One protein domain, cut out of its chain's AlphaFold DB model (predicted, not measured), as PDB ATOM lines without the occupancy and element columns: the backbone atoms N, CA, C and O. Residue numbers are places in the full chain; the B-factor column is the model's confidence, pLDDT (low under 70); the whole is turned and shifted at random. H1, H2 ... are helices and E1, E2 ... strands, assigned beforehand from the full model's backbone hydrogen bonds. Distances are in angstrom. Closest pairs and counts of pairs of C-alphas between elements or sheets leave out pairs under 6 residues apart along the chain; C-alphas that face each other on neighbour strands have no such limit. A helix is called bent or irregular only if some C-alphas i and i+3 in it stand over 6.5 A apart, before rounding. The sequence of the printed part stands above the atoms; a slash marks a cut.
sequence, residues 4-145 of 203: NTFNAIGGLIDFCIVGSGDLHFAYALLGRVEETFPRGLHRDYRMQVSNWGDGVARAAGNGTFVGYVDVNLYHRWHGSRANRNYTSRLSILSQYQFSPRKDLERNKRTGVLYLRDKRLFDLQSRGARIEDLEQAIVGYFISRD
ATOM      1  N   ASN A   4      -2.275  -3.536 -19.607       93.50
ATOM      2  CA  ASN A   4      -1.585  -4.196 -20.719       93.50
ATOM      3  C   ASN A   4      -2.068  -3.661 -22.071       93.50
ATOM      4  O   ASN A   4      -1.249  -3.309 -22.914       93.50
ATOM      5  N   THR A   5      -3.385  -3.511 -22.242       91.88
ATOM      6  CA  THR A   5      -3.979  -2.905 -23.439       91.88
ATOM      7  C   THR A   5      -3.530  -1.456 -23.608       91.88
ATOM      8  O   THR A   5      -3.117  -1.077 -24.696       91.88
ATOM      9  N   PHE A   6      -3.549  -0.666 -22.528       94.88
ATOM     10  CA  PHE A   6      -3.089   0.726 -22.543       94.88
ATOM     11  C   PHE A   6      -1.638   0.848 -23.026       94.88
ATOM     12  O   PHE A   6      -1.336   1.668 -23.887       94.88
ATOM     13  N   ASN A   7      -0.742   0.004 -22.509       94.62
ATOM     14  CA  ASN A   7       0.657  -0.005 -22.929       94.62
ATOM     15  C   ASN A   7       0.815  -0.478 -24.383       94.62
ATOM     16  O   ASN A   7       1.607   0.099 -25.122       94.62
ATOM     17  N   ALA A   8       0.046  -1.488 -24.804       92.12
ATOM     18  CA  ALA A   8       0.107  -2.044 -26.156       92.12
ATOM     19  C   ALA A   8      -0.307  -1.037 -27.244       92.12
ATOM     20  O   ALA A   8       0.275  -1.039 -28.325       92.12
ATOM     21  N   ILE A   9      -1.266  -0.149 -26.955       94.50
ATOM     22  CA  ILE A   9      -1.668   0.928 -27.881       94.50
ATOM     23  C   ILE A   9      -0.745   2.159 -27.818       94.50
ATOM     24  O   ILE A   9      -0.966   3.127 -28.540       94.50
ATOM     25  N   GLY A  10       0.283   2.147 -26.960       93.25
ATOM     26  CA  GLY A  10       1.199   3.278 -26.773       93.25
ATOM     27  C   GLY A  10       0.649   4.399 -25.884       93.25
ATOM     28  O   GLY A  10       1.139   5.523 -25.945       93.25
ATOM     29  N   GLY A  11      -0.351   4.102 -25.050       94.56
ATOM     30  CA  GLY A  11      -1.037   5.068 -24.193       94.56
ATOM     31  C   GLY A  11      -2.120   5.877 -24.912       94.56
ATOM     32  O   GLY A  11      -2.578   5.522 -25.999       94.56
ATOM     33  N   LEU A  12      -2.567   6.965 -24.280       93.88
ATOM     34  CA  LEU A  12      -3.506   7.917 -24.885       93.88
ATOM     35  C   LEU A  12      -2.752   8.999 -25.658       93.88
ATOM     36  O   LEU A  12      -1.663   9.416 -25.268       93.88
ATOM     37  N   ILE A  13      -3.377   9.491 -26.723       94.00
ATOM     38  CA  ILE A  13      -2.878  10.622 -27.506       94.00
ATOM     39  C   ILE A  13      -2.771  11.898 -26.666       94.00
ATOM     40  O   ILE A  13      -3.746  12.362 -26.079       94.00
ATOM     41  N   ASP A  14      -1.585  12.497 -26.664       92.81
ATOM     42  CA  ASP A  14      -1.247  13.715 -25.921       92.81
ATOM     43  C   ASP A  14      -1.055  14.943 -26.834       92.81
ATOM     44  O   ASP A  14      -0.985  16.077 -26.367       92.81
ATOM     45  N   PHE A  15      -1.048  14.746 -28.153       94.19
ATOM     46  CA  PHE A  15      -0.833  15.802 -29.148       94.19
ATOM     47  C   PHE A  15      -2.122  16.481 -29.654       94.19
ATOM     48  O   PHE A  15      -2.082  17.342 -30.538       94.19
ATOM     49  N   CYS A  16      -3.283  16.118 -29.107       94.12
ATOM     50  CA  CYS A  16      -4.578  16.727 -29.427       94.12
ATOM     51  C   CYS A  16      -4.803  18.030 -28.641       94.12
ATOM     52  O   CYS A  16      -5.701  18.127 -27.808       94.12
ATOM     53  N   ILE A  17      -3.983  19.047 -28.919       94.19
ATOM     54  CA  ILE A  17      -3.834  20.259 -28.086       94.19
ATOM     55  C   ILE A  17      -5.059  21.190 -28.005       94.19
ATOM     56  O   ILE A  17      -5.084  22.091 -27.175       94.19
ATOM     57  N   VAL A  18      -6.084  20.980 -28.836       93.44
ATOM     58  CA  VAL A  18      -7.380  21.694 -28.756       93.44
ATOM     59  C   VAL A  18      -8.542  20.775 -28.345       93.44
ATOM     60  O   VAL A  18      -9.697  21.205 -28.319       93.44
ATOM     61  N   GLY A  19      -8.256  19.512 -28.009       91.31
ATOM     62  CA  GLY A  19      -9.227  18.451 -27.718       91.31
ATOM     63  C   GLY A  19      -9.429  17.471 -28.883       91.31
ATOM     64  O   GLY A  19      -8.597  17.392 -29.782       91.31
ATOM     65  N   SER A  20     -10.551  16.736 -28.855       92.00
ATOM     66  CA  SER A  20     -10.945  15.674 -29.808       92.00
ATOM     67  C   SER A  20     -10.245  14.323 -29.638       92.00
ATOM     68  O   SER A  20     -10.478  13.418 -30.435       92.00
ATOM     69  N   GLY A  21      -9.418  14.154 -28.603       94.88
ATOM     70  CA  GLY A  21      -8.767  12.867 -28.352       94.88
ATOM     71  C   GLY A  21      -9.756  11.745 -28.004       94.88
ATOM     72  O   GLY A  21      -9.583  10.609 -28.424       94.88
ATOM     73  N   ASP A  22     -10.834  12.089 -27.305       94.06
ATOM     74  CA  ASP A  22     -11.983  11.228 -27.015       94.06
ATOM     75  C   ASP A  22     -12.738  10.803 -28.282       94.06
ATOM     76  O   ASP A  22     -13.026   9.622 -28.460       94.06
ATOM     77  N   LEU A  23     -13.006  11.748 -29.188       95.25
ATOM     78  CA  LEU A  23     -13.635  11.477 -30.481       95.25
ATOM     79  C   LEU A  23     -12.775  10.529 -31.328       95.25
ATOM     80  O   LEU A  23     -13.284   9.533 -31.842       95.25
ATOM     81  N   HIS A  24     -11.474  10.819 -31.438       97.25
ATOM     82  CA  HIS A  24     -10.519   9.955 -32.140       97.25
ATOM     83  C   HIS A  24     -10.487   8.566 -31.525       97.25
ATOM     84  O   HIS A  24     -10.533   7.583 -32.252       97.25
ATOM     85  N   PHE A  25     -10.457   8.476 -30.194       97.12
ATOM     86  CA  PHE A  25     -10.467   7.197 -29.501       97.12
ATOM     87  C   PHE A  25     -11.736   6.394 -29.804       97.12
ATOM     88  O   PHE A  25     -11.637   5.232 -30.184       97.12
ATOM     89  N   ALA A  26     -12.914   7.017 -29.715       96.00
ATOM     90  CA  ALA A  26     -14.189   6.358 -29.984       96.00
ATOM     91  C   ALA A  26     -14.275   5.801 -31.416       96.00
ATOM     92  O   ALA A  26     -14.690   4.661 -31.607       96.00
ATOM     93  N   TYR A  27     -13.841   6.569 -32.417       97.69
ATOM     94  CA  TYR A  27     -13.834   6.109 -33.811       97.69
ATOM     95  C   TYR A  27     -12.716   5.099 -34.093       97.69
ATOM     96  O   TYR A  27     -12.899   4.189 -34.900       97.69
ATOM     97  N   ALA A  28     -11.576   5.212 -33.411       97.81
ATOM     98  CA  ALA A  28     -10.490   4.246 -33.518       97.81
ATOM     99  C   ALA A  28     -10.882   2.865 -32.978       97.81
ATOM    100  O   ALA A  28     -10.489   1.865 -33.567       97.81
ATOM    101  N   LEU A  29     -11.713   2.787 -31.928       96.75
ATOM    102  CA  LEU A  29     -12.268   1.508 -31.460       96.75
ATOM    103  C   LEU A  29     -12.999   0.754 -32.580       96.75
ATOM    104  O   LEU A  29     -12.973  -0.470 -32.599       96.75
ATOM    105  N   LEU A  30     -13.607   1.484 -33.519       96.62
ATOM    106  CA  LEU A  30     -14.352   0.938 -34.655       96.62
ATOM    107  C   LEU A  30     -13.495   0.758 -35.920       96.62
ATOM    108  O   LEU A  30     -14.034   0.383 -36.956       96.62
ATOM    109  N   GLY A  31     -12.196   1.075 -35.879       96.94
ATOM    110  CA  GLY A  31     -11.339   1.085 -37.071       96.94
ATOM    111  C   GLY A  31     -11.699   2.180 -38.084       96.94
ATOM    112  O   GLY A  31     -11.449   2.023 -39.271       96.94
ATOM    113  N   ARG A  32     -12.320   3.280 -37.633       97.56
ATOM    114  CA  ARG A  32     -12.877   4.349 -38.486       97.56
ATOM    115  C   ARG A  32     -12.305   5.727 -38.158       97.56
ATOM    116  O   ARG A  32     -12.968   6.747 -38.326       97.56
ATOM    117  N   VAL A  33     -11.084   5.776 -37.626       97.69
ATOM    118  CA  VAL A  33     -10.512   7.015 -37.075       97.69
ATOM    119  C   VAL A  33     -10.390   8.134 -38.111       97.69
ATOM    120  O   VAL A  33     -10.494   9.298 -37.747       97.69
ATOM    121  N   GLU A  34     -10.242   7.831 -39.402       96.94
ATOM    122  CA  GLU A  34     -10.093   8.876 -40.424       96.94
ATOM    123  C   GLU A  34     -11.354   9.716 -40.641       96.94
ATOM    124  O   GLU A  34     -11.267  10.853 -41.110       96.94
ATOM    125  N   GLU A  35     -12.522   9.206 -40.250       96.75
ATOM    126  CA  GLU A  35     -13.788   9.936 -40.347       96.75
ATOM    127  C   GLU A  35     -13.854  11.140 -39.400       96.75
ATOM    128  O   GLU A  35     -14.676  12.038 -39.579       96.75
ATOM    129  N   THR A  36     -12.964  11.208 -38.410       94.94
ATOM    130  CA  THR A  36     -12.886  12.337 -37.481       94.94
ATOM    131  C   THR A  36     -12.073  13.507 -38.039       94.94
ATOM    132  O   THR A  36     -11.983  14.560 -37.396       94.94
ATOM    133  N   PHE A  37     -11.442  13.352 -39.209       94.44
ATOM    134  CA  PHE A  37     -10.516  14.336 -39.754       94.44
ATOM    135  C   PHE A  37     -11.250  15.428 -40.537       94.44
ATOM    136  O   PHE A  37     -11.730  15.185 -41.648       94.44
ATOM    137  N   PRO A  38     -11.277  16.684 -40.053       90.38
ATOM    138  CA  PRO A  38     -11.701  17.785 -40.895       90.38
ATOM    139  C   PRO A  38     -10.745  17.976 -42.072       90.38
ATOM    140  O   PRO A  38      -9.547  17.665 -42.034       90.38
ATOM    141  N   ARG A  39     -11.291  18.565 -43.135       90.44
ATOM    142  CA  ARG A  39     -10.520  18.939 -44.319       90.44
ATOM    143  C   ARG A  39      -9.403  19.911 -43.936       90.44
ATOM    144  O   ARG A  39      -9.616  20.853 -43.180       90.44
ATOM    145  N   GLY A  40      -8.223  19.706 -44.516       92.50
ATOM    146  CA  GLY A  40      -7.097  20.634 -44.384       92.50
ATOM    147  C   GLY A  40      -6.160  20.384 -43.200       92.50
ATOM    148  O   GLY A  40      -5.157  21.087 -43.096       92.50
ATOM    149  N   LEU A  41      -6.404  19.366 -42.362       94.94
ATOM    150  CA  LEU A  41      -5.438  18.969 -41.328       94.94
ATOM    151  C   LEU A  41      -4.072  18.647 -41.935       94.94
ATOM    152  O   LEU A  41      -3.995  18.024 -42.998       94.94
ATOM    153  N   HIS A  42      -2.998  19.010 -41.239       96.75
ATOM    154  CA  HIS A  42      -1.645  18.679 -41.670       96.75
ATOM    155  C   HIS A  42      -1.457  17.154 -41.755       96.75
ATOM    156  O   HIS A  42      -1.943  16.411 -40.898       96.75
ATOM    157  N   ARG A  43      -0.714  16.673 -42.762       97.19
ATOM    158  CA  ARG A  43      -0.505  15.230 -42.990       97.19
ATOM    159  C   ARG A  43       0.064  14.508 -41.763       97.19
ATOM    160  O   ARG A  43      -0.395  13.427 -41.436       97.19
ATOM    161  N   ASP A  44       1.020  15.135 -41.070       96.75
ATOM    162  CA  ASP A  44       1.687  14.537 -39.905       96.75
ATOM    163  C   ASP A  44       0.684  14.267 -38.778       96.75
ATOM    164  O   ASP A  44       0.774  13.233 -38.130       96.75
ATOM    165  N   TYR A  45      -0.293  15.162 -38.585       97.19
ATOM    166  CA  TYR A  45      -1.355  14.959 -37.604       97.19
ATOM    167  C   TYR A  45      -2.216  13.752 -37.992       97.19
ATOM    168  O   TYR A  45      -2.407  12.860 -37.175       97.19
ATOM    169  N   ARG A  46      -2.680  13.689 -39.252       97.44
ATOM    170  CA  ARG A  46      -3.513  12.575 -39.742       97.44
ATOM    171  C   ARG A  46      -2.793  11.238 -39.601       97.44
ATOM    172  O   ARG A  46      -3.335  10.335 -38.988       97.44
ATOM    173  N   MET A  47      -1.550  11.148 -40.082       97.38
ATOM    174  CA  MET A  47      -0.749   9.924 -39.977       97.38
ATOM    175  C   MET A  47      -0.544   9.501 -38.524       97.38
ATOM    176  O   MET A  47      -0.637   8.320 -38.215       97.38
ATOM    177  N   GLN A  48      -0.268  10.442 -37.619       96.69
ATOM    178  CA  GLN A  48      -0.044  10.096 -36.220       96.69
ATOM    179  C   GLN A  48      -1.324   9.609 -35.530       96.69
ATOM    180  O   GLN A  48      -1.254   8.659 -34.753       96.69
ATOM    181  N   VAL A  49      -2.484  10.211 -35.833       97.50
ATOM    182  CA  VAL A  49      -3.776   9.721 -35.328       97.50
ATOM    183  C   VAL A  49      -4.136   8.368 -35.943       97.50
ATOM    184  O   VAL A  49      -4.515   7.480 -35.189       97.50
ATOM    185  N   SER A  50      -3.979   8.183 -37.259       97.81
ATOM    186  CA  SER A  50      -4.240   6.903 -37.936       97.81
ATOM    187  C   SER A  50      -3.371   5.784 -37.370       97.81
ATOM    188  O   SER A  50      -3.902   4.796 -36.887       97.81
ATOM    189  N   ASN A  51      -2.051   5.981 -37.288       96.88
ATOM    190  CA  ASN A  51      -1.130   4.958 -36.781       96.88
ATOM    191  C   ASN A  51      -1.449   4.533 -35.338       96.88
ATOM    192  O   ASN A  51      -1.363   3.354 -34.995       96.88
ATOM    193  N   TRP A  52      -1.792   5.497 -34.476       97.81
ATOM    194  CA  TRP A  52      -2.242   5.196 -33.117       97.81
ATOM    195  C   TRP A  52      -3.608   4.494 -33.126       97.81
ATOM    196  O   TRP A  52      -3.800   3.496 -32.430       97.81
ATOM    197  N   GLY A  53      -4.533   4.980 -33.954       97.75
ATOM    198  CA  GLY A  53      -5.878   4.444 -34.103       97.75
ATOM    199  C   GLY A  53      -5.892   2.996 -34.583       97.75
ATOM    200  O   GLY A  53      -6.657   2.206 -34.046       97.75
ATOM    201  N   ASP A  54      -4.986   2.606 -35.478       97.12
ATOM    202  CA  ASP A  54      -4.830   1.217 -35.925       97.12
ATOM    203  C   ASP A  54      -4.456   0.283 -34.766       97.12
ATOM    204  O   ASP A  54      -4.893  -0.867 -34.701       97.12
ATOM    205  N   GLY A  55      -3.637   0.767 -33.825       96.00
ATOM    206  CA  GLY A  55      -3.309   0.041 -32.597       96.00
ATOM    207  C   GLY A  55      -4.532  -0.163 -31.708       96.00
ATOM    208  O   GLY A  55      -4.763  -1.270 -31.217       96.00
ATOM    209  N   VAL A  56      -5.338   0.887 -31.549       97.25
ATOM    210  CA  VAL A  56      -6.607   0.837 -30.809       97.25
ATOM    211  C   VAL A  56      -7.598  -0.116 -31.479       97.25
ATOM    212  O   VAL A  56      -8.173  -0.959 -30.794       97.25
ATOM    213  N   ALA A  57      -7.752  -0.035 -32.798       97.19
ATOM    214  CA  ALA A  57      -8.659  -0.860 -33.585       97.19
ATOM    215  C   ALA A  57      -8.322  -2.351 -33.441       97.19
ATOM    216  O   ALA A  57      -9.193  -3.157 -33.107       97.19
ATOM    217  N   ARG A  58      -7.035  -2.714 -33.562       95.12
ATOM    218  CA  ARG A  58      -6.558  -4.085 -33.311       95.12
ATOM    219  C   ARG A  58      -6.874  -4.555 -31.893       95.12
ATOM    220  O   ARG A  58      -7.367  -5.664 -31.718       95.12
ATOM    221  N   ALA A  59      -6.616  -3.719 -30.888       94.38
ATOM    222  CA  ALA A  59      -6.883  -4.061 -29.492       94.38
ATOM    223  C   ALA A  59      -8.385  -4.222 -29.188       94.38
ATOM    224  O   ALA A  59      -8.757  -5.018 -28.328       94.38
ATOM    225  N   ALA A  60      -9.238  -3.478 -29.890       93.94
ATOM    226  CA  ALA A  60     -10.687  -3.508 -29.739       93.94
ATOM    227  C   ALA A  60     -11.383  -4.541 -30.641       93.94
ATOM    228  O   ALA A  60     -12.609  -4.650 -30.585       93.94
ATOM    229  N   GLY A  61     -10.644  -5.261 -31.495       93.00
ATOM    230  CA  GLY A  61     -11.229  -6.144 -32.509       93.00
ATOM    231  C   GLY A  61     -12.145  -5.390 -33.480       93.00
ATOM    232  O   GLY A  61     -13.196  -5.893 -33.853       93.00
ATOM    233  N   ASN A  62     -11.802  -4.145 -33.827       90.81
ATOM    234  CA  ASN A  62     -12.665  -3.236 -34.594       90.81
ATOM    235  C   ASN A  62     -14.074  -3.068 -33.988       90.81
ATOM    236  O   ASN A  62     -15.063  -2.926 -34.703       90.81
ATOM    237  N   GLY A  63     -14.172  -3.107 -32.659       86.94
ATOM    238  CA  GLY A  63     -15.408  -2.895 -31.911       86.94
ATOM    239  C   GLY A  63     -15.979  -4.169 -31.295       86.94
ATOM    240  O   GLY A  63     -16.782  -4.072 -30.370       86.94
ATOM    241  N   THR A  64     -15.541  -5.359 -31.723       88.94
ATOM    242  CA  THR A  64     -16.072  -6.635 -31.208       88.94
ATOM    243  C   THR A  64     -15.708  -6.901 -29.750       88.94
ATOM    244  O   THR A  64     -16.385  -7.680 -29.085       88.94
ATOM    245  N   PHE A  65     -14.649  -6.268 -29.236       90.25
ATOM    246  CA  PHE A  65     -14.166  -6.443 -27.861       90.25
ATOM    247  C   PHE A  65     -14.419  -5.213 -26.981       90.25
ATOM    248  O   PHE A  65     -13.745  -5.008 -25.968       90.25
ATOM    249  N   VAL A  66     -15.388  -4.375 -27.360       89.38
ATOM    250  CA  VAL A  66     -15.788  -3.201 -26.582       89.38
ATOM    251  C   VAL A  66     -16.997  -3.553 -25.718       89.38
ATOM    252  O   VAL A  66     -18.117  -3.666 -26.203       89.38
ATOM    253  N   GLY A  67     -16.758  -3.721 -24.418       90.31
ATOM    254  CA  GLY A  67     -17.814  -3.814 -23.410       90.31
ATOM    255  C   GLY A  67     -18.209  -2.448 -22.841       90.31
ATOM    256  O   GLY A  67     -17.562  -1.432 -23.106       90.31
ATOM    257  N   TYR A  68     -19.239  -2.435 -22.000       91.38
ATOM    258  CA  TYR A  68     -19.658  -1.270 -21.222       91.38
ATOM    259  C   TYR A  68     -19.919  -1.668 -19.767       91.38
ATOM    260  O   TYR A  68     -20.025  -2.849 -19.442       91.38
ATOM    261  N   VAL A  69     -19.998  -0.673 -18.887       92.12
ATOM    262  CA  VAL A  69     -20.429  -0.861 -17.499       92.12
ATOM    263  C   VAL A  69     -21.755  -0.137 -17.341       92.12
ATOM    264  O   VAL A  69     -21.864   1.021 -17.746       92.12
ATOM    265  N   ASP A  70     -22.748  -0.816 -16.778       95.69
ATOM    266  CA  ASP A  70     -24.054  -0.225 -16.506       95.69
ATOM    267  C   ASP A  70     -23.969   0.700 -15.282       95.69
ATOM    268  O   ASP A  70     -23.960   0.253 -14.135       95.69
ATOM    269  N   VAL A  71     -23.790   1.999 -15.536       95.75
ATOM    270  CA  VAL A  71     -23.666   3.042 -14.509       95.75
ATOM    271  C   VAL A  71     -24.319   4.344 -14.956       95.75
ATOM    272  O   VAL A  71     -24.359   4.683 -16.138       95.75
ATOM    273  N   ASN A  72     -24.740   5.142 -13.978       95.38
ATOM    274  CA  ASN A  72     -25.233   6.492 -14.219       95.38
ATOM    275  C   ASN A  72     -24.074   7.481 -14.407       95.38
ATOM    276  O   ASN A  72     -23.228   7.646 -13.525       95.38
ATOM    277  N   LEU A  73     -24.070   8.191 -15.538       92.75
ATOM    278  CA  LEU A  73     -23.125   9.273 -15.817       92.75
ATOM    279  C   LEU A  73     -23.764  10.633 -15.524       92.75
ATOM    280  O   LEU A  73     -24.652  11.091 -16.241       92.75
ATOM    281  N   TYR A  74     -23.271  11.318 -14.492       93.12
ATOM    282  CA  TYR A  74     -23.711  12.669 -14.150       93.12
ATOM    283  C   TYR A  74     -22.830  13.717 -14.827       93.12
ATOM    284  O   TYR A  74     -21.672  13.921 -14.461       93.12
ATOM    285  N   HIS A  75     -23.393  14.431 -15.795       85.56
ATOM    286  CA  HIS A  75     -22.707  15.515 -16.490       85.56
ATOM    287  C   HIS A  75     -23.010  16.861 -15.813       85.56
ATOM    288  O   HIS A  75     -24.010  17.520 -16.110       85.56
ATOM    289  N   ARG A  76     -22.141  17.275 -14.881       86.62
ATOM    290  CA  ARG A  76     -22.241  18.584 -14.208       86.62
ATOM    291  C   ARG A  76     -22.059  19.731 -15.208       86.62
ATOM    292  O   ARG A  76     -21.342  19.590 -16.202       86.62
ATOM    293  N   TRP A  77     -22.707  20.867 -14.945       83.38
ATOM    294  CA  TRP A  77     -22.606  22.052 -15.800       83.38
ATOM    295  C   TRP A  77     -21.157  22.543 -15.904       83.38
ATOM    296  O   TRP A  77     -20.490  22.718 -14.891       83.38
ATOM    297  N   HIS A  78     -20.703  22.778 -17.133       82.56
ATOM    298  CA  HIS A  78     -19.391  23.350 -17.459       82.56
ATOM    299  C   HIS A  78     -19.520  24.199 -18.728       82.56
ATOM    300  O   HIS A  78     -18.968  23.910 -19.790       82.56
ATOM    301  N   GLY A  79     -20.406  25.190 -18.657       83.12
ATOM    302  CA  GLY A  79     -20.680  26.094 -19.764       83.12
ATOM    303  C   GLY A  79     -21.559  25.502 -20.866       83.12
ATOM    304  O   GLY A  79     -21.870  24.304 -20.926       83.12
ATOM    305  N   SER A  80     -21.984  26.395 -21.758       85.12
ATOM    306  CA  SER A  80     -22.932  26.068 -22.819       85.12
ATOM    307  C   SER A  80     -22.305  25.170 -23.886       85.12
ATOM    308  O   SER A  80     -21.168  25.373 -24.307       85.12
ATOM    309  N   ARG A  81     -23.080  24.209 -24.402       83.38
ATOM    310  CA  ARG A  81     -22.643  23.336 -25.506       83.38
ATOM    311  C   ARG A  81     -22.199  24.130 -26.743       83.38
ATOM    312  O   ARG A  81     -21.268  23.703 -27.420       83.38
ATOM    313  N   ALA A  82     -22.837  25.271 -27.015       84.38
ATOM    314  CA  ALA A  82     -22.491  26.148 -28.133       84.38
ATOM    315  C   ALA A  82     -21.060  26.703 -28.011       84.38
ATOM    316  O   ALA A  82     -20.300  26.636 -28.974       84.38
ATOM    317  N   ASN A  83     -20.651  27.150 -26.818       84.19
ATOM    318  CA  ASN A  83     -19.315  27.717 -26.588       84.19
ATOM    319  C   ASN A  83     -18.193  26.672 -26.643       84.19
ATOM    320  O   ASN A  83     -17.027  27.009 -26.838       84.19
ATOM    321  N   ARG A  84     -18.525  25.383 -26.515       82.38
ATOM    322  CA  ARG A  84     -17.531  24.306 -26.578       82.38
ATOM    323  C   ARG A  84     -16.955  24.129 -27.981       82.38
ATOM    324  O   ARG A  84     -15.890  23.530 -28.100       82.38
ATOM    325  N   ASN A  85     -17.612  24.611 -29.043       82.81
ATOM    326  CA  ASN A  85     -17.061  24.615 -30.408       82.81
ATOM    327  C   ASN A  85     -16.507  23.237 -30.859       82.81
ATOM    328  O   ASN A  85     -15.423  23.144 -31.432       82.81
ATOM    329  N   TYR A  86     -17.214  22.135 -30.556       79.62
ATOM    330  CA  TYR A  86     -16.762  20.769 -30.896       79.62
ATOM    331  C   TYR A  86     -16.522  20.570 -32.397       79.62
ATOM    332  O   TYR A  86     -15.583  19.880 -32.776       79.62
ATOM    333  N   THR A  87     -17.332  21.208 -33.240       75.12
ATOM    334  CA  THR A  87     -17.272  21.059 -34.698       75.12
ATOM    335  C   THR A  87     -16.200  21.926 -35.354       75.12
ATOM    336  O   THR A  87     -15.652  21.540 -36.381       75.12
ATOM    337  N   SER A  88     -15.876  23.088 -34.778       83.56
ATOM    338  CA  SER A  88     -14.980  24.074 -35.391       83.56
ATOM    339  C   SER A  88     -13.577  24.104 -34.787       83.56
ATOM    340  O   SER A  88     -12.654  24.502 -35.479       83.56
ATOM    341  N   ARG A  89     -13.349  23.638 -33.551       88.12
ATOM    342  CA  ARG A  89     -12.033  23.747 -32.873       88.12
ATOM    343  C   ARG A  89     -10.846  23.205 -33.680       88.12
ATOM    344  O   ARG A  89      -9.762  23.779 -33.657       88.12
ATOM    345  N   LEU A  90     -11.042  22.109 -34.417       91.25
ATOM    346  CA  LEU A  90      -9.984  21.479 -35.211       91.25
ATOM    347  C   LEU A  90      -9.625  22.311 -36.458       91.25
ATOM    348  O   LEU A  90      -8.571  22.090 -37.064       91.25
ATOM    349  N   SER A  91     -10.446  23.303 -36.826       92.62
ATOM    350  CA  SER A  91     -10.102  24.265 -37.876       92.62
ATOM    351  C   SER A  91      -8.899  25.116 -37.485       92.62
ATOM    352  O   SER A  91      -8.149  25.489 -38.377       92.62
ATOM    353  N   ILE A  92      -8.652  25.353 -36.187       94.62
ATOM    354  CA  ILE A  92      -7.443  26.037 -35.699       94.62
ATOM    355  C   ILE A  92      -6.204  25.263 -36.165       94.62
ATOM    356  O   ILE A  92      -5.315  25.820 -36.806       94.62
ATOM    357  N   LEU A  93      -6.179  23.946 -35.939       95.12
ATOM    358  CA  LEU A  93      -5.050  23.101 -36.341       95.12
ATOM    359  C   LEU A  93      -4.857  23.085 -37.863       95.12
ATOM    360  O   LEU A  93      -3.726  23.090 -38.349       95.12
ATOM    361  N   SER A  94      -5.960  23.089 -38.614       94.00
ATOM    362  CA  SER A  94      -5.940  23.108 -40.081       94.00
ATOM    363  C   SER A  94      -5.464  24.458 -40.629       94.00
ATOM    364  O   SER A  94      -4.604  24.500 -41.503       94.00
ATOM    365  N   GLN A  95      -5.955  25.572 -40.084       94.31
ATOM    366  CA  GLN A  95      -5.592  26.932 -40.493       94.31
ATOM    367  C   GLN A  95      -4.098  27.197 -40.305       94.31
ATOM    368  O   GLN A  95      -3.440  27.712 -41.205       94.31
ATOM    369  N   TYR A  96      -3.552  26.797 -39.157       94.19
ATOM    370  CA  TYR A  96      -2.143  27.009 -38.832       94.19
ATOM    371  C   TYR A  96      -1.237  25.854 -39.268       94.19
ATOM    372  O   TYR A  96      -0.052  25.862 -38.936       94.19
ATOM    373  N   GLN A  97      -1.754  24.868 -40.013       94.25
ATOM    374  CA  GLN A  97      -0.989  23.714 -40.507       94.25
ATOM    375  C   GLN A  97      -0.173  23.030 -39.396       94.25
ATOM    376  O   GLN A  97       1.013  22.737 -39.557       94.25
ATOM    377  N   PHE A  98      -0.810  22.814 -38.244       95.25
ATOM    378  CA  PHE A  98      -0.170  22.263 -37.054       95.25
ATOM    379  C   PHE A  98       0.367  20.850 -37.306       95.25
ATOM    380  O   PHE A  98      -0.387  19.939 -37.651       95.25
ATOM    381  N   SER A  99       1.667  20.658 -37.085       95.12
ATOM    382  CA  SER A  99       2.318  19.348 -37.116       95.12
ATOM    383  C   SER A  99       2.772  18.973 -35.705       95.12
ATOM    384  O   SER A  99       3.754  19.550 -35.233       95.12
ATOM    385  N   PRO A 100       2.157  17.971 -35.047       94.25
ATOM    386  CA  PRO A 100       2.605  17.498 -33.737       94.25
ATOM    387  C   PRO A 100       4.103  17.193 -33.681       94.25
ATOM    388  O   PRO A 100       4.786  17.552 -32.731       94.25
ATOM    389  N   ARG A 101       4.639  16.585 -34.747       92.12
ATOM    390  CA  ARG A 101       6.043  16.174 -34.841       92.12
ATOM    391  C   ARG A 101       7.017  17.348 -34.818       92.12
ATOM    392  O   ARG A 101       8.166  17.181 -34.417       92.12
ATOM    393  N   LYS A 102       6.602  18.498 -35.346       90.50
ATOM    394  CA  LYS A 102       7.495  19.645 -35.544       90.50
ATOM    395  C   LYS A 102       7.194  20.817 -34.622       90.50
ATOM    396  O   LYS A 102       8.076  21.650 -34.434       90.50
ATOM    397  N   ASP A 103       5.963  20.900 -34.137       92.69
ATOM    398  CA  ASP A 103       5.447  22.037 -33.388       92.69
ATOM    399  C   ASP A 103       5.291  21.713 -31.898       92.69
ATOM    400  O   ASP A 103       5.156  22.646 -31.113       92.69
ATOM    401  N   LEU A 104       5.364  20.436 -31.496       93.06
ATOM    402  CA  LEU A 104       5.440  20.038 -30.092       93.06
ATOM    403  C   LEU A 104       6.839  19.576 -29.702       93.06
ATOM    404  O   LEU A 104       7.564  18.944 -30.473       93.06
ATOM    405  N   GLU A 105       7.179  19.854 -28.454       91.94
ATOM    406  CA  GLU A 105       8.365  19.352 -27.789       91.94
ATOM    407  C   GLU A 105       7.999  18.840 -26.400       91.94
ATOM    408  O   GLU A 105       7.291  19.501 -25.643       91.94
ATOM    409  N   ARG A 106       8.484  17.646 -26.058       91.19
ATOM    410  CA  ARG A 106       8.258  17.044 -24.747       91.19
ATOM    411  C   ARG A 106       9.479  17.252 -23.874       91.19
ATOM    412  O   ARG A 106      10.576  16.814 -24.221       91.19
ATOM    413  N   ASN A 107       9.284  17.846 -22.704       92.25
ATOM    414  CA  ASN A 107      10.334  17.888 -21.703       92.25
ATOM    415  C   ASN A 107      10.595  16.468 -21.186       92.25
ATOM    416  O   ASN A 107       9.710  15.826 -20.624       92.25
ATOM    417  N   LYS A 108      11.821  15.974 -21.373       91.06
ATOM    418  CA  LYS A 108      12.195  14.593 -21.032       91.06
ATOM    419  C   LYS A 108      12.140  14.291 -19.532       91.06
ATOM    420  O   LYS A 108      11.971  13.137 -19.167       91.06
ATOM    421  N   ARG A 109      12.280  15.309 -18.674       93.25
ATOM    422  CA  ARG A 109      12.268  15.157 -17.211       93.25
ATOM    423  C   ARG A 109      10.853  15.191 -16.644       93.25
ATOM    424  O   ARG A 109      10.527  14.379 -15.791       93.25
ATOM    425  N   THR A 110      10.031  16.142 -17.084       93.50
ATOM    426  CA  THR A 110       8.683  16.357 -16.521       93.50
ATOM    427  C   THR A 110       7.577  15.681 -17.325       93.50
ATOM    428  O   THR A 110       6.477  15.497 -16.819       93.50
ATOM    429  N   GLY A 111       7.835  15.345 -18.589       88.88
ATOM    430  CA  GLY A 111       6.834  14.838 -19.523       88.88
ATOM    431  C   GLY A 111       5.861  15.893 -20.056       88.88
ATOM    432  O   GLY A 111       4.995  15.549 -20.856       88.88
ATOM    433  N   VAL A 112       6.003  17.161 -19.655       91.38
ATOM    434  CA  VAL A 112       5.149  18.260 -20.124       91.38
ATOM    435  C   VAL A 112       5.430  18.543 -21.600       91.38
ATOM    436  O   VAL A 112       6.590  18.590 -22.022       91.38
ATOM    437  N   LEU A 113       4.360  18.724 -22.374       91.25
ATOM    438  CA  LEU A 113       4.419  19.156 -23.765       91.25
ATOM    439  C   LEU A 113       4.412  20.682 -23.851       91.25
ATOM    440  O   LEU A 113       3.619  21.351 -23.194       91.25
ATOM    441  N   TYR A 114       5.269  21.207 -24.715       90.31
ATOM    442  CA  TYR A 114       5.379  22.620 -25.042       90.31
ATOM    443  C   TYR A 114       5.172  22.797 -26.540       90.31
ATOM    444  O   TYR A 114       5.583  21.944 -27.332       90.31
ATOM    445  N   LEU A 115       4.588  23.926 -26.939       90.38
ATOM    446  CA  LEU A 115       4.781  24.403 -28.302       90.38
ATOM    447  C   LEU A 115       6.263  24.756 -28.463       90.38
ATOM    448  O   LEU A 115       6.843  25.422 -27.603       90.38
ATOM    449  N   ARG A 116       6.893  24.255 -29.527       85.62
ATOM    450  CA  ARG A 116       8.334  24.414 -29.754       85.62
ATOM    451  C   ARG A 116       8.716  25.901 -29.800       85.62
ATOM    452  O   ARG A 116       8.005  26.702 -30.405       85.62
ATOM    453  N   ASP A 117       9.854  26.243 -29.183       68.50
ATOM    454  CA  ASP A 117      10.290  27.629 -28.956       68.50
ATOM    455  C   ASP A 117      10.372  28.447 -30.260       68.50
ATOM    456  O   ASP A 117      10.976  28.040 -31.257       68.50
ATOM    457  N   LYS A 118       9.796  29.650 -30.192       64.50
ATOM    458  CA  LYS A 118       9.793  30.715 -31.203       64.50
ATOM    459  C   LYS A 118      11.212  31.084 -31.672       64.50
ATOM    460  O   LYS A 118      11.387  31.465 -32.824       64.50
ATOM    461  N   ARG A 119      12.214  30.946 -30.794       55.03
ATOM    462  CA  ARG A 119      13.623  31.343 -30.995       55.03
ATOM    463  C   ARG A 119      14.489  30.292 -31.687       55.03
ATOM    464  O   ARG A 119      15.588  30.611 -32.116       55.03
ATOM    465  N   LEU A 120      14.006  29.055 -31.817       54.09
ATOM    466  CA  LEU A 120      14.714  27.984 -32.533       54.09
ATOM    467  C   LEU A 120      14.488  28.037 -34.054       54.09
ATOM    468  O   LEU A 120      14.942  27.154 -34.782       54.09
ATOM    469  N   PHE A 121      13.766  29.049 -34.546       54.88
ATOM    470  CA  PHE A 121      13.484  29.239 -35.961       54.88
ATOM    471  C   PHE A 121      14.115  30.544 -36.463       54.88
ATOM    472  O   PHE A 121      13.561  31.619 -36.263       54.88
ATOM    473  N   ASP A 122      15.215  30.431 -37.210       49.72
ATOM    474  CA  ASP A 122      15.854  31.545 -37.946       49.72
ATOM    475  C   ASP A 122      14.982  32.113 -39.086       49.72
ATOM    476  O   ASP A 122      15.275  33.142 -39.691       49.72
ATOM    477  N   LEU A 123      13.864  31.454 -39.394       54.25
ATOM    478  CA  LEU A 123      12.887  31.918 -40.369       54.25
ATOM    479  C   LEU A 123      11.791  32.699 -39.642       54.25
ATOM    480  O   LEU A 123      10.863  32.095 -39.095       54.25
ATOM    481  N   GLN A 124      11.863  34.034 -39.707       59.03
ATOM    482  CA  GLN A 124      10.866  34.982 -39.172       59.03
ATOM    483  C   GLN A 124       9.406  34.542 -39.416       59.03
ATOM    484  O   GLN A 124       8.534  34.741 -38.575       59.03
ATOM    485  N   SER A 125       9.135  33.875 -40.543       61.81
ATOM    486  CA  SER A 125       7.802  33.404 -40.939       61.81
ATOM    487  C   SER A 125       7.248  32.254 -40.086       61.81
ATOM    488  O   SER A 125       6.034  32.140 -39.927       61.81
ATOM    489  N   ARG A 126       8.098  31.364 -39.552       66.81
ATOM    490  CA  ARG A 126       7.628  30.178 -38.813       66.81
ATOM    491  C   ARG A 126       7.409  30.460 -37.330       66.81
ATOM    492  O   ARG A 126       6.459  29.912 -36.768       66.81
ATOM    493  N   GLY A 127       8.241  31.318 -36.738       70.00
ATOM    494  CA  GLY A 127       8.054  31.805 -35.369       70.00
ATOM    495  C   GLY A 127       6.724  32.544 -35.213       70.00
ATOM    496  O   GLY A 127       5.935  32.186 -34.343       70.00
ATOM    497  N   ALA A 128       6.420  33.462 -36.142       77.94
ATOM    498  CA  ALA A 128       5.149  34.191 -36.168       77.94
ATOM    499  C   ALA A 128       3.929  33.252 -36.231       77.94
ATOM    500  O   ALA A 128       2.996  33.385 -35.450       77.94
ATOM    501  N   ARG A 129       3.968  32.212 -37.079       88.38
ATOM    502  CA  ARG A 129       2.875  31.226 -37.171       88.38
ATOM    503  C   ARG A 129       2.643  30.457 -35.860       88.38
ATOM    504  O   ARG A 129       1.499  30.158 -35.538       88.38
ATOM    505  N   ILE A 130       3.703  30.072 -35.139       88.56
ATOM    506  CA  ILE A 130       3.565  29.368 -33.847       88.56
ATOM    507  C   ILE A 130       2.943  30.284 -32.796       88.56
ATOM    508  O   ILE A 130       2.097  29.836 -32.028       88.56
ATOM    509  N   GLU A 131       3.326  31.557 -32.788       86.94
ATOM    510  CA  GLU A 131       2.725  32.558 -31.912       86.94
ATOM    511  C   GLU A 131       1.242  32.779 -32.223       86.94
ATOM    512  O   GLU A 131       0.416  32.732 -31.314       86.94
ATOM    513  N   ASP A 132       0.878  32.914 -33.496       90.38
ATOM    514  CA  ASP A 132      -0.527  33.048 -33.885       90.38
ATOM    515  C   ASP A 132      -1.349  31.799 -33.521       90.38
ATOM    516  O   ASP A 132      -2.494  31.910 -33.081       90.38
ATOM    517  N   LEU A 133      -0.767  30.600 -33.666       92.44
ATOM    518  CA  LEU A 133      -1.388  29.346 -33.234       92.44
ATOM    519  C   LEU A 133      -1.615  29.334 -31.717       92.44
ATOM    520  O   LEU A 133      -2.703  28.982 -31.269       92.44
ATOM    521  N   GLU A 134      -0.607  29.711 -30.931       92.50
ATOM    522  CA  GLU A 134      -0.703  29.812 -29.472       92.50
ATOM    523  C   GLU A 134      -1.840  30.760 -29.066       92.50
ATOM    524  O   GLU A 134      -2.712  30.377 -28.285       92.50
ATOM    525  N   GLN A 135      -1.897  31.955 -29.660       92.25
ATOM    526  CA  GLN A 135      -2.961  32.927 -29.398       92.25
ATOM    527  C   GLN A 135      -4.344  32.400 -29.795       92.25
ATOM    528  O   GLN A 135      -5.310  32.586 -29.055       92.25
ATOM    529  N   ALA A 136      -4.458  31.694 -30.924       93.50
ATOM    530  CA  ALA A 136      -5.714  31.077 -31.343       93.50
ATOM    531  C   ALA A 136      -6.180  29.982 -30.365       93.50
ATOM    532  O   ALA A 136      -7.372  29.894 -30.063       93.50
ATOM    533  N   ILE A 137      -5.253  29.177 -29.835       93.44
ATOM    534  CA  ILE A 137      -5.543  28.153 -28.822       93.44
ATOM    535  C   ILE A 137      -6.006  28.806 -27.517       93.44
ATOM    536  O   ILE A 137      -7.047  28.425 -26.978       93.44
ATOM    537  N   VAL A 138      -5.272  29.808 -27.025       92.38
ATOM    538  CA  VAL A 138      -5.630  30.556 -25.809       92.38
ATOM    539  C   VAL A 138      -6.999  31.217 -25.971       92.38
ATOM    540  O   VAL A 138      -7.868  31.054 -25.115       92.38
ATOM    541  N   GLY A 139      -7.234  31.894 -27.099       91.94
ATOM    542  CA  GLY A 139      -8.516  32.520 -27.415       91.94
ATOM    543  C   GLY A 139      -9.667  31.516 -27.455       91.94
ATOM    544  O   GLY A 139     -10.738  31.782 -26.910       91.94
ATOM    545  N   TYR A 140      -9.439  30.329 -28.024       91.75
ATOM    546  CA  TYR A 140     -10.408  29.238 -27.992       91.75
ATOM    547  C   TYR A 140     -10.742  28.816 -26.559       91.75
ATOM    548  O   TYR A 140     -11.923  28.802 -26.213       91.75
ATOM    549  N   PHE A 141      -9.750  28.527 -25.714       89.94
ATOM    550  CA  PHE A 141     -10.011  28.103 -24.336       89.94
ATOM    551  C   PHE A 141     -10.718  29.184 -23.509       89.94
ATOM    552  O   PHE A 141     -11.670  28.863 -22.802       89.94
ATOM    553  N   ILE A 142     -10.351  30.460 -23.672       88.56
ATOM    554  CA  ILE A 142     -11.059  31.587 -23.039       88.56
ATOM    555  C   ILE A 142     -12.520  31.650 -23.510       88.56
ATOM    556  O   ILE A 142     -13.425  31.836 -22.700       88.56
ATOM    557  N   SER A 143     -12.775  31.454 -24.809       86.75
ATOM    558  CA  SER A 143     -14.128  31.537 -25.380       86.75
ATOM    559  C   SER A 143     -15.089  30.442 -24.903       86.75
ATOM    560  O   SER A 143     -16.303  30.603 -25.039       86.75
ATOM    561  N   ARG A 144     -14.571  29.331 -24.354       85.69
ATOM    562  CA  ARG A 144     -15.406  28.215 -23.886       85.69
ATOM    563  C   ARG A 144     -16.249  28.597 -22.671       85.69
ATOM    564  O   ARG A 144     -17.350  28.066 -22.535       85.69
ATOM    565  N   ASP A 145     -15.773  29.542 -21.853       83.75
ATOM    566  CA  ASP A 145     -16.533  30.110 -20.730       83.75
ATOM    567  C   ASP A 145     -17.082  29.020 -19.777       83.75
ATOM    568  O   ASP A 145     -18.231  29.064 -19.341       83.75
TER     569      ASP A 145
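Overview. This is residues 4 to 145 of the 203 residues of the protein "Hypothetical protein" of Adineta steineri (UniProt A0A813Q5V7). Two groups of helices make up this domain: H2 and H3 pack on the long helix H4 in one, and H5 packs on part of the long helix H7 in the other, with a small hairpin, E1 and E2, near H7. The unnamed stretch of residues 9 to 20 passes near the middle, while the long link of residues 64 to 89 swings wide from H4 to H5, its residues 67 to 77 sticking out. The printed part has 142 residues with seven named helices and two strands, in the order H1 H2 H3 H4 H5 H6 E1 E2 H7; the sheet, E1 - E2, is antiparallel and the class is mostly helix. The whole is only just compact, close to loose, with a radius of gyration of the C-alphas of 16.9 A, and only just elongated, spanning 52 by 35 by 34 A.

Arrangement. Begin at the hairpin of E1, residues 104 to 106, and E2, residues 113 to 115, antiparallel at 146 degrees; N 105 and O 114 are 2.9 A apart and N 114 and O 105 2.8 A, both within hydrogen-bond range. Just before E1 find H6, residues 100 to 103, which touches H4, residues 43 to 63, at residues 44 to 45 of H4 alone; the closest C-alphas, of Tyr 45 and Pro 100, are 6.1 A apart. H2, residues 21 to 29, touches H4 at a steep tilt of 49 degrees, the same way, with the C-alphas of Ala 28 and Gly 53 closest at 4.7 A. H3, residues 33 to 36, touches H2, closest at the C-alphas of Tyr 27 and Val 33, 4.7 A. H1, residues 4 to 8, is close to H4 but not clearly touching: the closest C-alphas, of Thr 5 and Ala 59, are 6.8 A apart. H5, residues 90 to 95, touches H7, residues 124 to 143, at residues 133 to 137 of H7 alone, at a shallow tilt of 25 degrees, opposite ways; the C-alphas of Ile 92 and Ala 136 are closest at 6.9 A. H4 and H7 are apart. Every O i to N i+4 pair is within hydrogen-bond range in H1, H2 and H5, against 14 of 17 in H4 and 15 of 16 in H7; H3 and H6 are too short for such a pair.

Along the chain. Find C-alpha 4 at (-1.585, -4.196, -20.719), where H1 begins. H2 is 12.3 A from first to last C-alpha. H4 runs 25.9 A from C-alpha 43 at (-0.505, 15.230, -42.990); it has a kink of 74 degrees near residue 57 and is irregular, with C-alphas 59 and 62 7.8 A apart. H7 runs 28.8 A to C-alpha 143 at (-14.128, 31.537, -25.380).

Size, cuts and confidence. The two C-alphas farthest apart, of Asp 70 and Asp 122, are 55.3 A apart, and residues 120 to 125 stand free too. The printed part has no cut; the links H1 to H2 and H4 to H5 are long. The mean pLDDT of the printed part is 89.6, and residues 117 to 126, of which 124 to 126 belong to H7, are under 70.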